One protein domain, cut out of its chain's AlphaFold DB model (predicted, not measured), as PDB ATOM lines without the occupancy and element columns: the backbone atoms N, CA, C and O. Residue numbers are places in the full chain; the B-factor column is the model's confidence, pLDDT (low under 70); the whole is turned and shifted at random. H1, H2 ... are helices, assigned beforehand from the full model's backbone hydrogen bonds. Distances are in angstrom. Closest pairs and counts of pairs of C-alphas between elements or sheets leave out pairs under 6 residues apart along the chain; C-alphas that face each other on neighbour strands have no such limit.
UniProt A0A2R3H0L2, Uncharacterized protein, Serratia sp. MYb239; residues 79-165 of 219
ATOM      1  N   SER A  79     -16.545  38.525 -43.450       60.22
ATOM      2  CA  SER A  79     -15.236  39.122 -43.132       60.22
ATOM      3  C   SER A  79     -15.366  40.611 -42.773       60.22
ATOM      4  O   SER A  79     -14.849  41.073 -41.759       60.22
ATOM      5  N   ARG A  80     -16.175  41.366 -43.530       60.12
ATOM      6  CA  ARG A  80     -16.463  42.776 -43.215       60.12
ATOM      7  C   ARG A  80     -17.099  42.917 -41.834       60.12
ATOM      8  O   ARG A  80     -16.812  43.858 -41.099       60.12
ATOM      9  N   THR A  81     -18.017  42.019 -41.496       62.59
ATOM     10  CA  THR A  81     -18.770  42.128 -40.250       62.59
ATOM     11  C   THR A  81     -17.927  41.720 -39.054       62.59
ATOM     12  O   THR A  81     -17.883  42.477 -38.089       62.59
ATOM     13  N   ILE A  82     -17.185  40.613 -39.134       68.38
ATOM     14  CA  ILE A  82     -16.283  40.200 -38.054       68.38
ATOM     15  C   ILE A  82     -15.207  41.271 -37.790       68.38
ATOM     16  O   ILE A  82     -14.933  41.593 -36.638       68.38
ATOM     17  N   ASN A  83     -14.696  41.933 -38.835       63.94
ATOM     18  CA  ASN A  83     -13.703  43.004 -38.703       63.94
ATOM     19  C   ASN A  83     -14.282  44.319 -38.138       63.94
ATOM     20  O   ASN A  83     -13.543  45.133 -37.587       63.94
ATOM     21  N   ASN A  84     -15.601  44.530 -38.228       62.72
ATOM     22  CA  ASN A  84     -16.285  45.694 -37.648       62.72
ATOM     23  C   ASN A  84     -16.810  45.442 -36.225       62.72
ATOM     24  O   ASN A  84     -16.957  46.384 -35.437       62.72
ATOM     25  N   VAL A  85     -17.116  44.187 -35.888       62.72
ATOM     26  CA  VAL A  85     -17.624  43.773 -34.577       62.72
ATOM     27  C   VAL A  85     -16.455  43.712 -33.592       62.72
ATOM     28  O   VAL A  85     -15.915  42.673 -33.272       62.72
ATOM     29  N   GLY A  86     -16.019  44.866 -33.102       56.97
ATOM     30  CA  GLY A  86     -14.969  44.946 -32.088       56.97
ATOM     31  C   GLY A  86     -13.742  45.672 -32.611       56.97
ATOM     32  O   GLY A  86     -12.902  45.122 -33.310       56.97
ATOM     33  N   LYS A  87     -13.608  46.932 -32.195       53.50
ATOM     34  CA  LYS A  87     -12.455  47.801 -32.475       53.50
ATOM     35  C   LYS A  87     -11.188  47.369 -31.705       53.50
ATOM     36  O   LYS A  87     -10.466  48.224 -31.191       53.50
ATOM     37  N   LYS A  88     -10.925  46.069 -31.530       52.53
ATOM     38  CA  LYS A  88      -9.665  45.598 -30.932       52.53
ATOM     39  C   LYS A  88      -8.579  45.637 -32.016       52.53
ATOM     40  O   LYS A  88      -8.808  45.217 -33.142       52.53
ATOM     41  N   LYS A  89      -7.389  46.142 -31.665       47.88
ATOM     42  CA  LYS A  89      -6.179  46.148 -32.508       47.88
ATOM     43  C   LYS A  89      -5.733  44.707 -32.811       47.88
ATOM     44  O   LYS A  89      -4.863  44.179 -32.123       47.88
ATOM     45  N   ARG A  90      -6.357  44.046 -33.781       55.16
ATOM     46  CA  ARG A  90      -5.969  42.719 -34.280       55.16
ATOM     47  C   ARG A  90      -5.895  42.734 -35.801       55.16
ATOM     48  O   ARG A  90      -6.445  43.624 -36.446       55.16
ATOM     49  N   ASN A  91      -5.189  41.746 -36.344       53.44
ATOM     50  CA  ASN A  91      -5.123  41.526 -37.782       53.44
ATOM     51  C   ASN A  91      -6.527  41.200 -38.323       53.44
ATOM     52  O   ASN A  91      -7.252  40.452 -37.661       53.44
ATOM     53  N   PRO A  92      -6.901  41.723 -39.502       57.81
ATOM     54  CA  PRO A  92      -8.185  41.423 -40.128       57.81
ATOM     55  C   PRO A  92      -8.391  39.918 -40.350       57.81
ATOM     56  O   PRO A  92      -7.478  39.224 -40.808       57.81
ATOM     57  N   VAL A  93      -9.596  39.422 -40.064       63.38
ATOM     58  CA  VAL A  93     -10.030  38.045 -40.339       63.38
ATOM     59  C   VAL A  93     -10.637  37.978 -41.740       63.38
ATOM     60  O   VAL A  93     -11.488  38.797 -42.089       63.38
ATOM     61  N   LYS A  94     -10.212  36.995 -42.544       57.78
ATOM     62  CA  LYS A  94     -10.634  36.820 -43.941       57.78
ATOM     63  C   LYS A  94     -11.414  35.525 -44.128       57.78
ATOM     64  O   LYS A  94     -10.929  34.471 -43.743       57.78
ATOM     65  N   ASN A  95     -12.544  35.621 -44.826       58.56
ATOM     66  CA  ASN A  95     -13.431  34.517 -45.209       58.56
ATOM     67  C   ASN A  95     -13.816  33.597 -44.037       58.56
ATOM     68  O   ASN A  95     -13.630  32.391 -44.163       58.56
ATOM     69  N   PRO A  96     -14.323  34.142 -42.917       66.94
ATOM     70  CA  PRO A  96     -14.761  33.303 -41.815       66.94
ATOM     71  C   PRO A  96     -15.994  32.486 -42.218       66.94
ATOM     72  O   PRO A  96     -16.859  32.968 -42.962       66.94
ATOM     73  N   GLU A  97     -16.089  31.278 -41.678       74.00
ATOM     74  CA  GLU A  97     -17.304  30.474 -41.700       74.00
ATOM     75  C   GLU A  97     -18.388  31.121 -40.814       74.00
ATOM     76  O   GLU A  97     -18.071  31.844 -39.861       74.00
ATOM     77  N   PRO A  98     -19.687  30.891 -41.084       73.75
ATOM     78  CA  PRO A  98     -20.777  31.475 -40.297       73.75
ATOM     79  C   PRO A  98     -20.642  31.253 -38.785       73.75
ATOM     80  O   PRO A  98     -20.859  32.188 -38.012       73.75
ATOM     81  N   ASP A  99     -20.225  30.056 -38.375       82.12
ATOM     82  CA  ASP A  99     -20.054  29.692 -36.965       82.12
ATOM     83  C   ASP A  99     -18.924  30.488 -36.296       82.12
ATOM     84  O   ASP A  99     -19.062  30.911 -35.148       82.12
ATOM     85  N   GLU A 100     -17.847  30.790 -37.028       80.31
ATOM     86  CA  GLU A 100     -16.757  31.638 -36.529       80.31
ATOM     87  C   GLU A 100     -17.243  33.071 -36.275       80.31
ATOM     88  O   GLU A 100     -16.854  33.707 -35.293       80.31
ATOM     89  N   VAL A 101     -18.137  33.583 -37.129       78.25
ATOM     90  CA  VAL A 101     -18.743  34.909 -36.942       78.25
ATOM     91  C   VAL A 101     -19.693  34.919 -35.748       78.25
ATOM     92  O   VAL A 101     -19.669  35.868 -34.963       78.25
ATOM     93  N   ILE A 102     -20.512  33.876 -35.587       84.12
ATOM     94  CA  ILE A 102     -21.439  33.734 -34.456       84.12
ATOM     95  C   ILE A 102     -20.667  33.684 -33.135       84.12
ATOM     96  O   ILE A 102     -20.994  34.433 -32.210       84.12
ATOM     97  N   GLU A 103     -19.625  32.860 -33.055       86.19
ATOM     98  CA  GLU A 103     -18.787  32.733 -31.862       86.19
ATOM     99  C   GLU A 103     -18.119  34.068 -31.514       86.19
ATOM    100  O   GLU A 103     -18.175  34.540 -30.375       86.19
ATOM    101  N   TYR A 104     -17.558  34.748 -32.513       84.81
ATOM    102  CA  TYR A 104     -16.888  36.025 -32.308       84.81
ATOM    103  C   TYR A 104     -17.843  37.137 -31.842       84.81
ATOM    104  O   TYR A 104     -17.537  37.868 -30.894       84.81
ATOM    105  N   VAL A 105     -19.024  37.245 -32.460       85.12
ATOM    106  CA  VAL A 105     -20.088  38.170 -32.029       85.12
ATOM    107  C   VAL A 105     -20.506  37.863 -30.591       85.12
ATOM    108  O   VAL A 105     -20.628  38.781 -29.776       85.12
ATOM    109  N   THR A 106     -20.672  36.582 -30.262       88.31
ATOM    110  CA  THR A 106     -21.054  36.123 -28.923       88.31
ATOM    111  C   THR A 106     -20.025  36.558 -27.881       88.31
ATOM    112  O   THR A 106     -20.390  37.177 -26.880       88.31
ATOM    113  N   ILE A 107     -18.730  36.348 -28.140       88.94
ATOM    114  CA  ILE A 107     -17.646  36.805 -27.256       88.94
ATOM    115  C   ILE A 107     -17.701  38.327 -27.054       88.94
ATOM    116  O   ILE A 107     -17.617  38.793 -25.918       88.94
ATOM    117  N   GLN A 108     -17.898  39.120 -28.113       87.25
ATOM    118  CA  GLN A 108     -17.966  40.583 -27.994       87.25
ATOM    119  C   GLN A 108     -19.158  41.068 -27.157       87.25
ATOM    120  O   GLN A 108     -19.015  42.007 -26.362       87.25
ATOM    121  N   VAL A 109     -20.327  40.436 -27.304       89.75
ATOM    122  CA  VAL A 109     -21.511  40.738 -26.484       89.75
ATOM    123  C   VAL A 109     -21.240  40.409 -25.018       89.75
ATOM    124  O   VAL A 109     -21.504  41.245 -24.148       89.75
ATOM    125  N   LEU A 110     -20.666  39.235 -24.744       91.44
ATOM    126  CA  LEU A 110     -20.337  38.787 -23.393       91.44
ATOM    127  C   LEU A 110     -19.289  39.690 -22.725       91.44
ATOM    128  O   LEU A 110     -19.496  40.126 -21.593       91.44
ATOM    129  N   GLU A 111     -18.209  40.045 -23.426       90.69
ATOM    130  CA  GLU A 111     -17.192  40.978 -22.923       90.69
ATOM    131  C   GLU A 111     -17.790  42.353 -22.603       90.69
ATOM    132  O   GLU A 111     -17.486  42.945 -21.564       90.69
ATOM    133  N   SER A 112     -18.621  42.884 -23.505       89.44
ATOM    134  CA  SER A 112     -19.248  44.200 -23.342       89.44
ATOM    135  C   SER A 112     -20.199  44.209 -22.150       89.44
ATOM    136  O   SER A 112     -20.201  45.157 -21.364       89.44
ATOM    137  N   TYR A 113     -20.970  43.133 -21.987       91.25
ATOM    138  CA  TYR A 113     -21.846  42.947 -20.840       91.25
ATOM    139  C   TYR A 113     -21.046  42.865 -19.536       91.25
ATOM    140  O   TYR A 113     -21.292  43.655 -18.623       91.25
ATOM    141  N   ALA A 114     -20.038  41.987 -19.474       91.00
ATOM    142  CA  ALA A 114     -19.182  41.825 -18.302       91.00
ATOM    143  C   ALA A 114     -18.533  43.153 -17.885       91.00
ATOM    144  O   ALA A 114     -18.603  43.525 -16.715       91.00
ATOM    145  N   LYS A 115     -18.007  43.928 -18.845       90.38
ATOM    146  CA  LYS A 115     -17.474  45.280 -18.602       90.38
ATOM    147  C   LYS A 115     -18.533  46.229 -18.044       90.38
ATOM    148  O   LYS A 115     -18.287  46.876 -17.034       90.38
ATOM    149  N   SER A 116     -19.718  46.291 -18.658       90.06
ATOM    150  CA  SER A 116     -20.798  47.189 -18.211       90.06
ATOM    151  C   SER A 116     -21.301  46.880 -16.797       90.06
ATOM    152  O   SER A 116     -21.774  47.772 -16.096       90.06
ATOM    153  N   CYS A 117     -21.161  45.626 -16.367       90.19
ATOM    154  CA  CYS A 117     -21.581  45.145 -15.057       90.19
ATOM    155  C   CYS A 117     -20.420  45.005 -14.055       90.19
ATOM    156  O   CYS A 117     -20.652  44.512 -12.953       90.19
ATOM    157  N   ASN A 118     -19.195  45.418 -14.410       91.94
ATOM    158  CA  ASN A 118     -17.978  45.242 -13.604       91.94
ATOM    159  C   ASN A 118     -17.736  43.787 -13.153       91.94
ATOM    160  O   ASN A 118     -17.322  43.532 -12.022       91.94
ATOM    161  N   ILE A 119     -18.013  42.821 -14.031       91.62
ATOM    162  CA  ILE A 119     -17.785  41.395 -13.784       91.62
ATOM    163  C   ILE A 119     -16.351  41.057 -14.216       91.62
ATOM    164  O   ILE A 119     -16.034  41.208 -15.401       91.62
ATOM    165  N   PRO A 120     -15.478  40.606 -13.299       89.44
ATOM    166  CA  PRO A 120     -14.127  40.197 -13.652       89.44
ATOM    167  C   PRO A 120     -14.140  38.872 -14.422       89.44
ATOM    168  O   PRO A 120     -14.940  37.982 -14.137       89.44
ATOM    169  N   TYR A 121     -13.223  38.734 -15.376       89.50
ATOM    170  CA  TYR A 121     -12.960  37.500 -16.112       89.50
ATOM    171  C   TYR A 121     -11.467  37.416 -16.446       89.50
ATOM    172  O   TYR A 121     -10.802  38.436 -16.615       89.50
ATOM    173  N   SER A 122     -10.941  36.195 -16.518       81.88
ATOM    174  CA  SER A 122      -9.521  35.911 -16.769       81.88
ATOM    175  C   SER A 122      -9.217  35.446 -18.191       81.88
ATOM    176  O   SER A 122      -8.047  35.367 -18.554       81.88
ATOM    177  N   GLN A 123     -10.236  35.109 -18.988       83.62
ATOM    178  CA  GLN A 123     -10.059  34.609 -20.351       83.62
ATOM    179  C   GLN A 123     -11.113  35.176 -21.308       83.62
ATOM    180  O   GLN A 123     -12.285  35.298 -20.952       83.62
ATOM    181  N   ASP A 124     -10.677  35.445 -22.540       78.25
ATOM    182  CA  ASP A 124     -11.475  36.022 -23.630       78.25
ATOM    183  C   ASP A 124     -12.089  34.909 -24.515       78.25
ATOM    184  O   ASP A 124     -11.904  34.904 -25.733       78.25
ATOM    185  N   ASN A 125     -12.773  33.926 -23.916       87.25
ATOM    186  CA  ASN A 125     -13.543  32.901 -24.641       87.25
ATOM    187  C   ASN A 125     -14.980  32.806 -24.110       87.25
ATOM    188  O   ASN A 125     -15.245  33.140 -22.951       87.25
ATOM    189  N   SER A 126     -15.907  32.371 -24.967       84.88
ATOM    190  CA  SER A 126     -17.347  32.387 -24.678       84.88
ATOM    191  C   SER A 126     -17.701  31.580 -23.430       84.88
ATOM    192  O   SER A 126     -18.396  32.096 -22.556       84.88
ATOM    193  N   GLN A 127     -17.169  30.364 -23.292       88.31
ATOM    194  CA  GLN A 127     -17.442  29.488 -22.153       88.31
ATOM    195  C   GLN A 127     -17.026  30.135 -20.823       88.31
ATOM    196  O   GLN A 127     -17.837  30.245 -19.901       88.31
ATOM    197  N   HIS A 128     -15.795  30.639 -20.740       89.81
ATOM    198  CA  HIS A 128     -15.277  31.274 -19.531       89.81
ATOM    199  C   HIS A 128     -16.029  32.569 -19.189       89.81
ATOM    200  O   HIS A 128     -16.303  32.858 -18.019       89.81
ATOM    201  N   LEU A 129     -16.382  33.371 -20.196       90.69
ATOM    202  CA  LEU A 129     -17.172  34.587 -20.002       90.69
ATOM    203  C   LEU A 129     -18.578  34.266 -19.478       90.69
ATOM    204  O   LEU A 129     -19.044  34.918 -18.541       90.69
ATOM    205  N   VAL A 130     -19.231  33.237 -20.026       90.12
ATOM    206  CA  VAL A 130     -20.538  32.761 -19.553       90.12
ATOM    207  C   VAL A 130     -20.454  32.306 -18.099       90.12
ATOM    208  O   VAL A 130     -21.300  32.693 -17.290       90.12
ATOM    209  N   GLU A 131     -19.432  31.532 -17.737       90.69
ATOM    210  CA  GLU A 131     -19.226  31.088 -16.355       90.69
ATOM    211  C   GLU A 131     -18.968  32.265 -15.406       90.69
ATOM    212  O   GLU A 131     -19.578  32.334 -14.337       90.69
ATOM    213  N   SER A 132     -18.136  33.227 -15.812       91.62
ATOM    214  CA  SER A 132     -17.843  34.430 -15.018       91.62
ATOM    215  C   SER A 132     -19.110  35.257 -14.771       91.62
ATOM    216  O   SER A 132     -19.371  35.703 -13.650       91.62
ATOM    217  N   ILE A 133     -19.954  35.409 -15.797       91.94
ATOM    218  CA  ILE A 133     -21.240  36.102 -15.685       91.94
ATOM    219  C   ILE A 133     -22.187  35.326 -14.767       91.94
ATOM    220  O   ILE A 133     -22.723  35.916 -13.825       91.94
ATOM    221  N   ARG A 134     -22.357  34.014 -14.980       90.75
ATOM    222  CA  ARG A 134     -23.280  33.151 -14.219       90.75
ATOM    223  C   ARG A 134     -23.013  33.189 -12.715       90.75
ATOM    224  O   ARG A 134     -23.962  33.214 -11.935       90.75
ATOM    225  N   HIS A 135     -21.747  33.224 -12.306       90.38
ATOM    226  CA  HIS A 135     -21.363  33.232 -10.892       90.38
ATOM    227  C   HIS A 135     -21.270  34.640 -10.276       90.38
ATOM    228  O   HIS A 135     -21.009  34.771  -9.075       90.38
ATOM    229  N   SER A 136     -21.511  35.696 -11.058       91.06
ATOM    230  CA  SER A 136     -21.404  37.078 -10.591       91.06
ATOM    231  C   SER A 136     -22.463  37.445  -9.541       91.06
ATOM    232  O   SER A 136     -23.604  36.974  -9.549       91.06
ATOM    233  N   SER A 137     -22.107  38.369  -8.646       88.44
ATOM    234  CA  SER A 137     -23.049  38.973  -7.694       88.44
ATOM    235  C   SER A 137     -24.191  39.718  -8.396       88.44
ATOM    236  O   SER A 137     -25.305  39.770  -7.876       88.44
ATOM    237  N   HIS A 138     -23.942  40.241  -9.601       88.75
ATOM    238  CA  HIS A 138     -24.956  40.881 -10.432       88.75
ATOM    239  C   HIS A 138     -26.062  39.898 -10.833       88.75
ATOM    240  O   HIS A 138     -27.240  40.183 -10.617       88.75
ATOM    241  N   VAL A 139     -25.697  38.714 -11.336       89.31
ATOM    242  CA  VAL A 139     -26.664  37.662 -11.693       89.31
ATOM    243  C   VAL A 139     -27.472  37.212 -10.478       89.31
ATOM    244  O   VAL A 139     -28.687  37.070 -10.588       89.31
ATOM    245  N   LYS A 140     -26.845  37.075  -9.300       86.69
ATOM    246  CA  LYS A 140     -27.563  36.748  -8.050       86.69
ATOM    247  C   LYS A 140     -28.627  37.791  -7.683       86.69
ATOM    248  O   LYS A 140     -29.638  37.438  -7.089       86.69
ATOM    249  N   LYS A 141     -28.411  39.062  -8.039       88.06
ATOM    250  CA  LYS A 141     -29.340  40.171  -7.771       88.06
ATOM    251  C   LYS A 141     -30.455  40.292  -8.818       88.06
ATOM    252  O   LYS A 141     -31.580  40.629  -8.466       88.06
ATOM    253  N   VAL A 142     -30.141  40.079 -10.095       89.38
ATOM    254  CA  VAL A 142     -31.072  40.304 -11.220       89.38
ATOM    255  C   VAL A 142     -31.871  39.046 -11.579       89.38
ATOM    256  O   VAL A 142     -33.018  39.153 -12.013       89.38
ATOM    257  N   GLY A 143     -31.293  37.866 -11.356       89.44
ATOM    258  CA  GLY A 143     -31.822  36.572 -11.778       89.44
ATOM    259  C   GLY A 143     -31.181  36.100 -13.086       89.44
ATOM    260  O   GLY A 143     -31.087  36.858 -14.053       89.44
ATOM    261  N   LEU A 144     -30.747  34.837 -13.110       87.75
ATOM    262  CA  LEU A 144     -30.019  34.234 -14.234       87.75
ATOM    263  C   LEU A 144     -30.818  34.278 -15.539       87.75
ATOM    264  O   LEU A 144     -30.278  34.695 -16.561       87.75
ATOM    265  N   ASP A 145     -32.105  33.940 -15.492       88.62
ATOM    266  CA  ASP A 145     -32.952  33.870 -16.687       88.62
ATOM    267  C   ASP A 145     -33.073  35.226 -17.391       88.62
ATOM    268  O   ASP A 145     -32.985  35.308 -18.614       88.62
ATOM    269  N   LYS A 146     -33.187  36.318 -16.621       89.50
ATOM    270  CA  LYS A 146     -33.254  37.682 -17.173       89.50
ATOM    271  C   LYS A 146     -31.947  38.089 -17.848       89.50
ATOM    272  O   LYS A 146     -31.966  38.744 -18.889       89.50
ATOM    273  N   VAL A 147     -30.815  37.705 -17.260       89.88
ATOM    274  CA  VAL A 147     -29.492  37.997 -17.824       89.88
ATOM    275  C   VAL A 147     -29.262  37.205 -19.108       89.88
ATOM    276  O   VAL A 147     -28.855  37.791 -20.110       89.88
ATOM    277  N   LEU A 148     -29.580  35.907 -19.112       87.56
ATOM    278  CA  LEU A 148     -29.453  35.062 -20.299       87.56
ATOM    279  C   LEU A 148     -30.364  35.537 -21.435       87.56
ATOM    280  O   LEU A 148     -29.891  35.661 -22.562       87.56
ATOM    281  N   ALA A 149     -31.618  35.893 -21.138       88.38
ATOM    282  CA  ALA A 149     -32.537  36.440 -22.131       88.38
ATOM    283  C   ALA A 149     -31.999  37.736 -22.762       88.38
ATOM    284  O   ALA A 149     -32.009  37.875 -23.983       88.38
ATOM    285  N   SER A 150     -31.451  38.656 -21.956       88.69
ATOM    286  CA  SER A 150     -30.870  39.905 -22.470       88.69
ATOM    287  C   SER A 150     -29.624  39.668 -23.331       88.69
ATOM    288  O   SER A 150     -29.455  40.306 -24.370       88.69
ATOM    289  N   LEU A 151     -28.746  38.749 -22.922       90.19
ATOM    290  CA  LEU A 151     -27.561  38.381 -23.700       90.19
ATOM    291  C   LEU A 151     -27.949  37.726 -25.027       90.19
ATOM    292  O   LEU A 151     -27.386  38.074 -26.066       90.19
ATOM    293  N   GLN A 152     -28.930  36.825 -25.002       88.12
ATOM    294  CA  GLN A 152     -29.442  36.162 -26.193       88.12
ATOM    295  C   GLN A 152     -30.102  37.162 -27.145       88.12
ATOM    296  O   GLN A 152     -29.821  37.133 -28.337       88.12
ATOM    297  N   GLU A 153     -30.905  38.098 -26.636       89.81
ATOM    298  CA  GLU A 153     -31.500  39.169 -27.440       89.81
ATOM    299  C   GLU A 153     -30.422  40.028 -28.112       89.81
ATOM    300  O   GLU A 153     -30.452  40.214 -29.327       89.81
ATOM    301  N   LYS A 154     -29.418  40.498 -27.361       87.50
ATOM    302  CA  LYS A 154     -28.316  41.307 -27.913       87.50
ATOM    303  C   LYS A 154     -27.507  40.550 -28.963       87.50
ATOM    304  O   LYS A 154     -27.163  41.124 -29.997       87.50
ATOM    305  N   THR A 155     -27.236  39.273 -28.706       86.12
ATOM    306  CA  THR A 155     -26.527  38.388 -29.637       86.12
ATOM    307  C   THR A 155     -27.346  38.197 -30.908       86.12
ATOM    308  O   THR A 155     -26.836  38.441 -31.996       86.12
ATOM    309  N   ASN A 156     -28.640  37.897 -30.784       83.81
ATOM    310  CA  ASN A 156     -29.556  37.754 -31.914       83.81
ATOM    311  C   ASN A 156     -29.692  39.047 -32.720       83.81
ATOM    312  O   ASN A 156     -29.706  38.993 -33.942       83.81
ATOM    313  N   VAL A 157     -29.765  40.217 -32.079       83.56
ATOM    314  CA  VAL A 157     -29.802  41.510 -32.782       83.56
ATOM    315  C   VAL A 157     -28.513  41.730 -33.571       83.56
ATOM    316  O   VAL A 157     -28.573  42.109 -34.741       83.56
ATOM    317  N   MET A 158     -27.345  41.468 -32.975       77.62
ATOM    318  CA  MET A 158     -26.073  41.582 -33.690       77.62
ATOM    319  C   MET A 158     -25.963  40.574 -34.840       77.62
ATOM    320  O   MET A 158     -25.647  40.989 -35.951       77.62
ATOM    321  N   ILE A 159     -26.292  39.298 -34.617       77.06
ATOM    322  CA  ILE A 159     -26.333  38.240 -35.643       77.06
ATOM    323  C   ILE A 159     -27.316  38.607 -36.757       77.06
ATOM    324  O   ILE A 159     -26.972  38.543 -37.933       77.06
ATOM    325  N   ASN A 160     -28.518  39.076 -36.433       74.56
ATOM    326  CA  ASN A 160     -29.484  39.485 -37.448       74.56
ATOM    327  C   ASN A 160     -28.981  40.676 -38.265       74.56
ATOM    328  O   ASN A 160     -29.178  40.718 -39.479       74.56
ATOM    329  N   ASN A 161     -28.267  41.608 -37.635       67.81
ATOM    330  CA  ASN A 161     -27.591  42.678 -38.355       67.81
ATOM    331  C   ASN A 161     -26.467  42.151 -39.265       67.81
ATOM    332  O   ASN A 161     -26.265  42.715 -40.339       67.81
ATOM    333  N   VAL A 162     -25.783  41.068 -38.879       64.12
ATOM    334  CA  VAL A 162     -24.747  40.393 -39.682       64.12
ATOM    335  C   VAL A 162     -25.344  39.696 -40.909       64.12
ATOM    336  O   VAL A 162     -24.875  39.918 -42.023       64.12
ATOM    337  N   PHE A 163     -26.361  38.851 -40.714       63.66
ATOM    338  CA  PHE A 163     -26.845  37.923 -41.744       63.66
ATOM    339  C   PHE A 163     -28.053  38.436 -42.536       63.66
ATOM    340  O   PHE A 163     -28.225  38.056 -43.693       63.66
ATOM    341  N   TYR A 164     -28.889  39.292 -41.940       56.22
ATOM    342  CA  TYR A 164     -30.213  39.620 -42.485       56.22
ATOM    343  C   TYR A 164     -30.481  41.117 -42.664       56.22
ATOM    344  O   TYR A 164     -31.479  41.476 -43.297       56.22
ATOM    345  N   SER A 165     -29.623  42.018 -42.163       50.66
ATOM    346  CA  SER A 165     -29.781  43.438 -42.485       50.66
ATOM    347  C   SER A 165     -29.617  43.648 -43.991       50.66
ATOM    348  O   SER A 165     -28.705  43.105 -44.621       50.66
TER     349      SER A 165
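Overview. This is residues 79 to 165 of the 219 residues of an uncharacterized protein of Serratia sp. MYb239 (UniProt A0A2R3H0L2). Two long helices, H2 and H5, run opposite ways and cross each other at a steep tilt, and the short helices H1 and H3 pack on H2, H1 beside its residues 101 to 105. H4 is a short corner at one end of the domain, where the chain coming from H3 turns back into H5; H1 and the long link of residues 85 to 97 lie towards the other end. The 87 printed residues hold five named helices, H1 to H5 in order, and no named strand, and the class is all helix. The whole is compact, with a radius of gyration of the C-alphas of 13.5 A and spans of 40 by 27 by 18 A.

Along the chain. Find C-alpha 79 at (-15.236, 39.122, -43.132); there H1 begins, and it runs over residues 79 to 84. Go on to C-alpha 98 at (-20.777, 31.475, -40.297), where H2 begins; it runs over residues 98 to 116, 27.1 A from first to last C-alpha. H3 follows at residues 126 to 134, 12.0 A long, and H4 at residues 137 to 142, 8.9 A. H5, residues 144 to 163, is the longest at 27.9 A and ends at C-alpha 163, (-26.845, 37.923, -41.744).

Arrangement. Begin at the hub, H2, which touches three helices. H1 touches it beside residues 101 to 105 alone, at a shallow tilt of 5 degrees, the same way; the closest C-alphas, of Ile 82 and Val 101, are 5.9 A apart. H3 touches H2 at a shallow tilt of 31 degrees, the same way, with the C-alphas of Ile 107 and Ser 126 closest at 5.1 A. H5 touches H2 with residues 151 to 159 alone, opposite ways at a steep tilt of 47 degrees; look at the C-alphas of Thr 106 and Thr 155, the closest, 6.0 A apart. The packing of the helices is mostly aligned, but only just: 2 of these 3 pairs are at a shallow tilt. H4 and H5 are close but not clearly touching, about perpendicular at 86 degrees, with the C-alphas of Val 139 and Val 147 closest at 6.8 A. H1 is apart from H3 and H4, and H2 is apart from H4. In the backbones of H1, H2, H3, H4 and H5 every O i to N i+4 pair is within hydrogen-bond range.

Size, cuts and confidence. The C-alphas farthest apart are those of Asn 95 and Lys 141, at 41.1 A. The printed part has no cut; the link from H1 to H2 is long, that from H2 to H3 short, and those from H3 to H4 and from H4 to H5 are tight. Look at the B-factor column for the model's confidence: the mean pLDDT of the printed part is 79.7, and residues 79 to 96 and 161 to 165 are under 70.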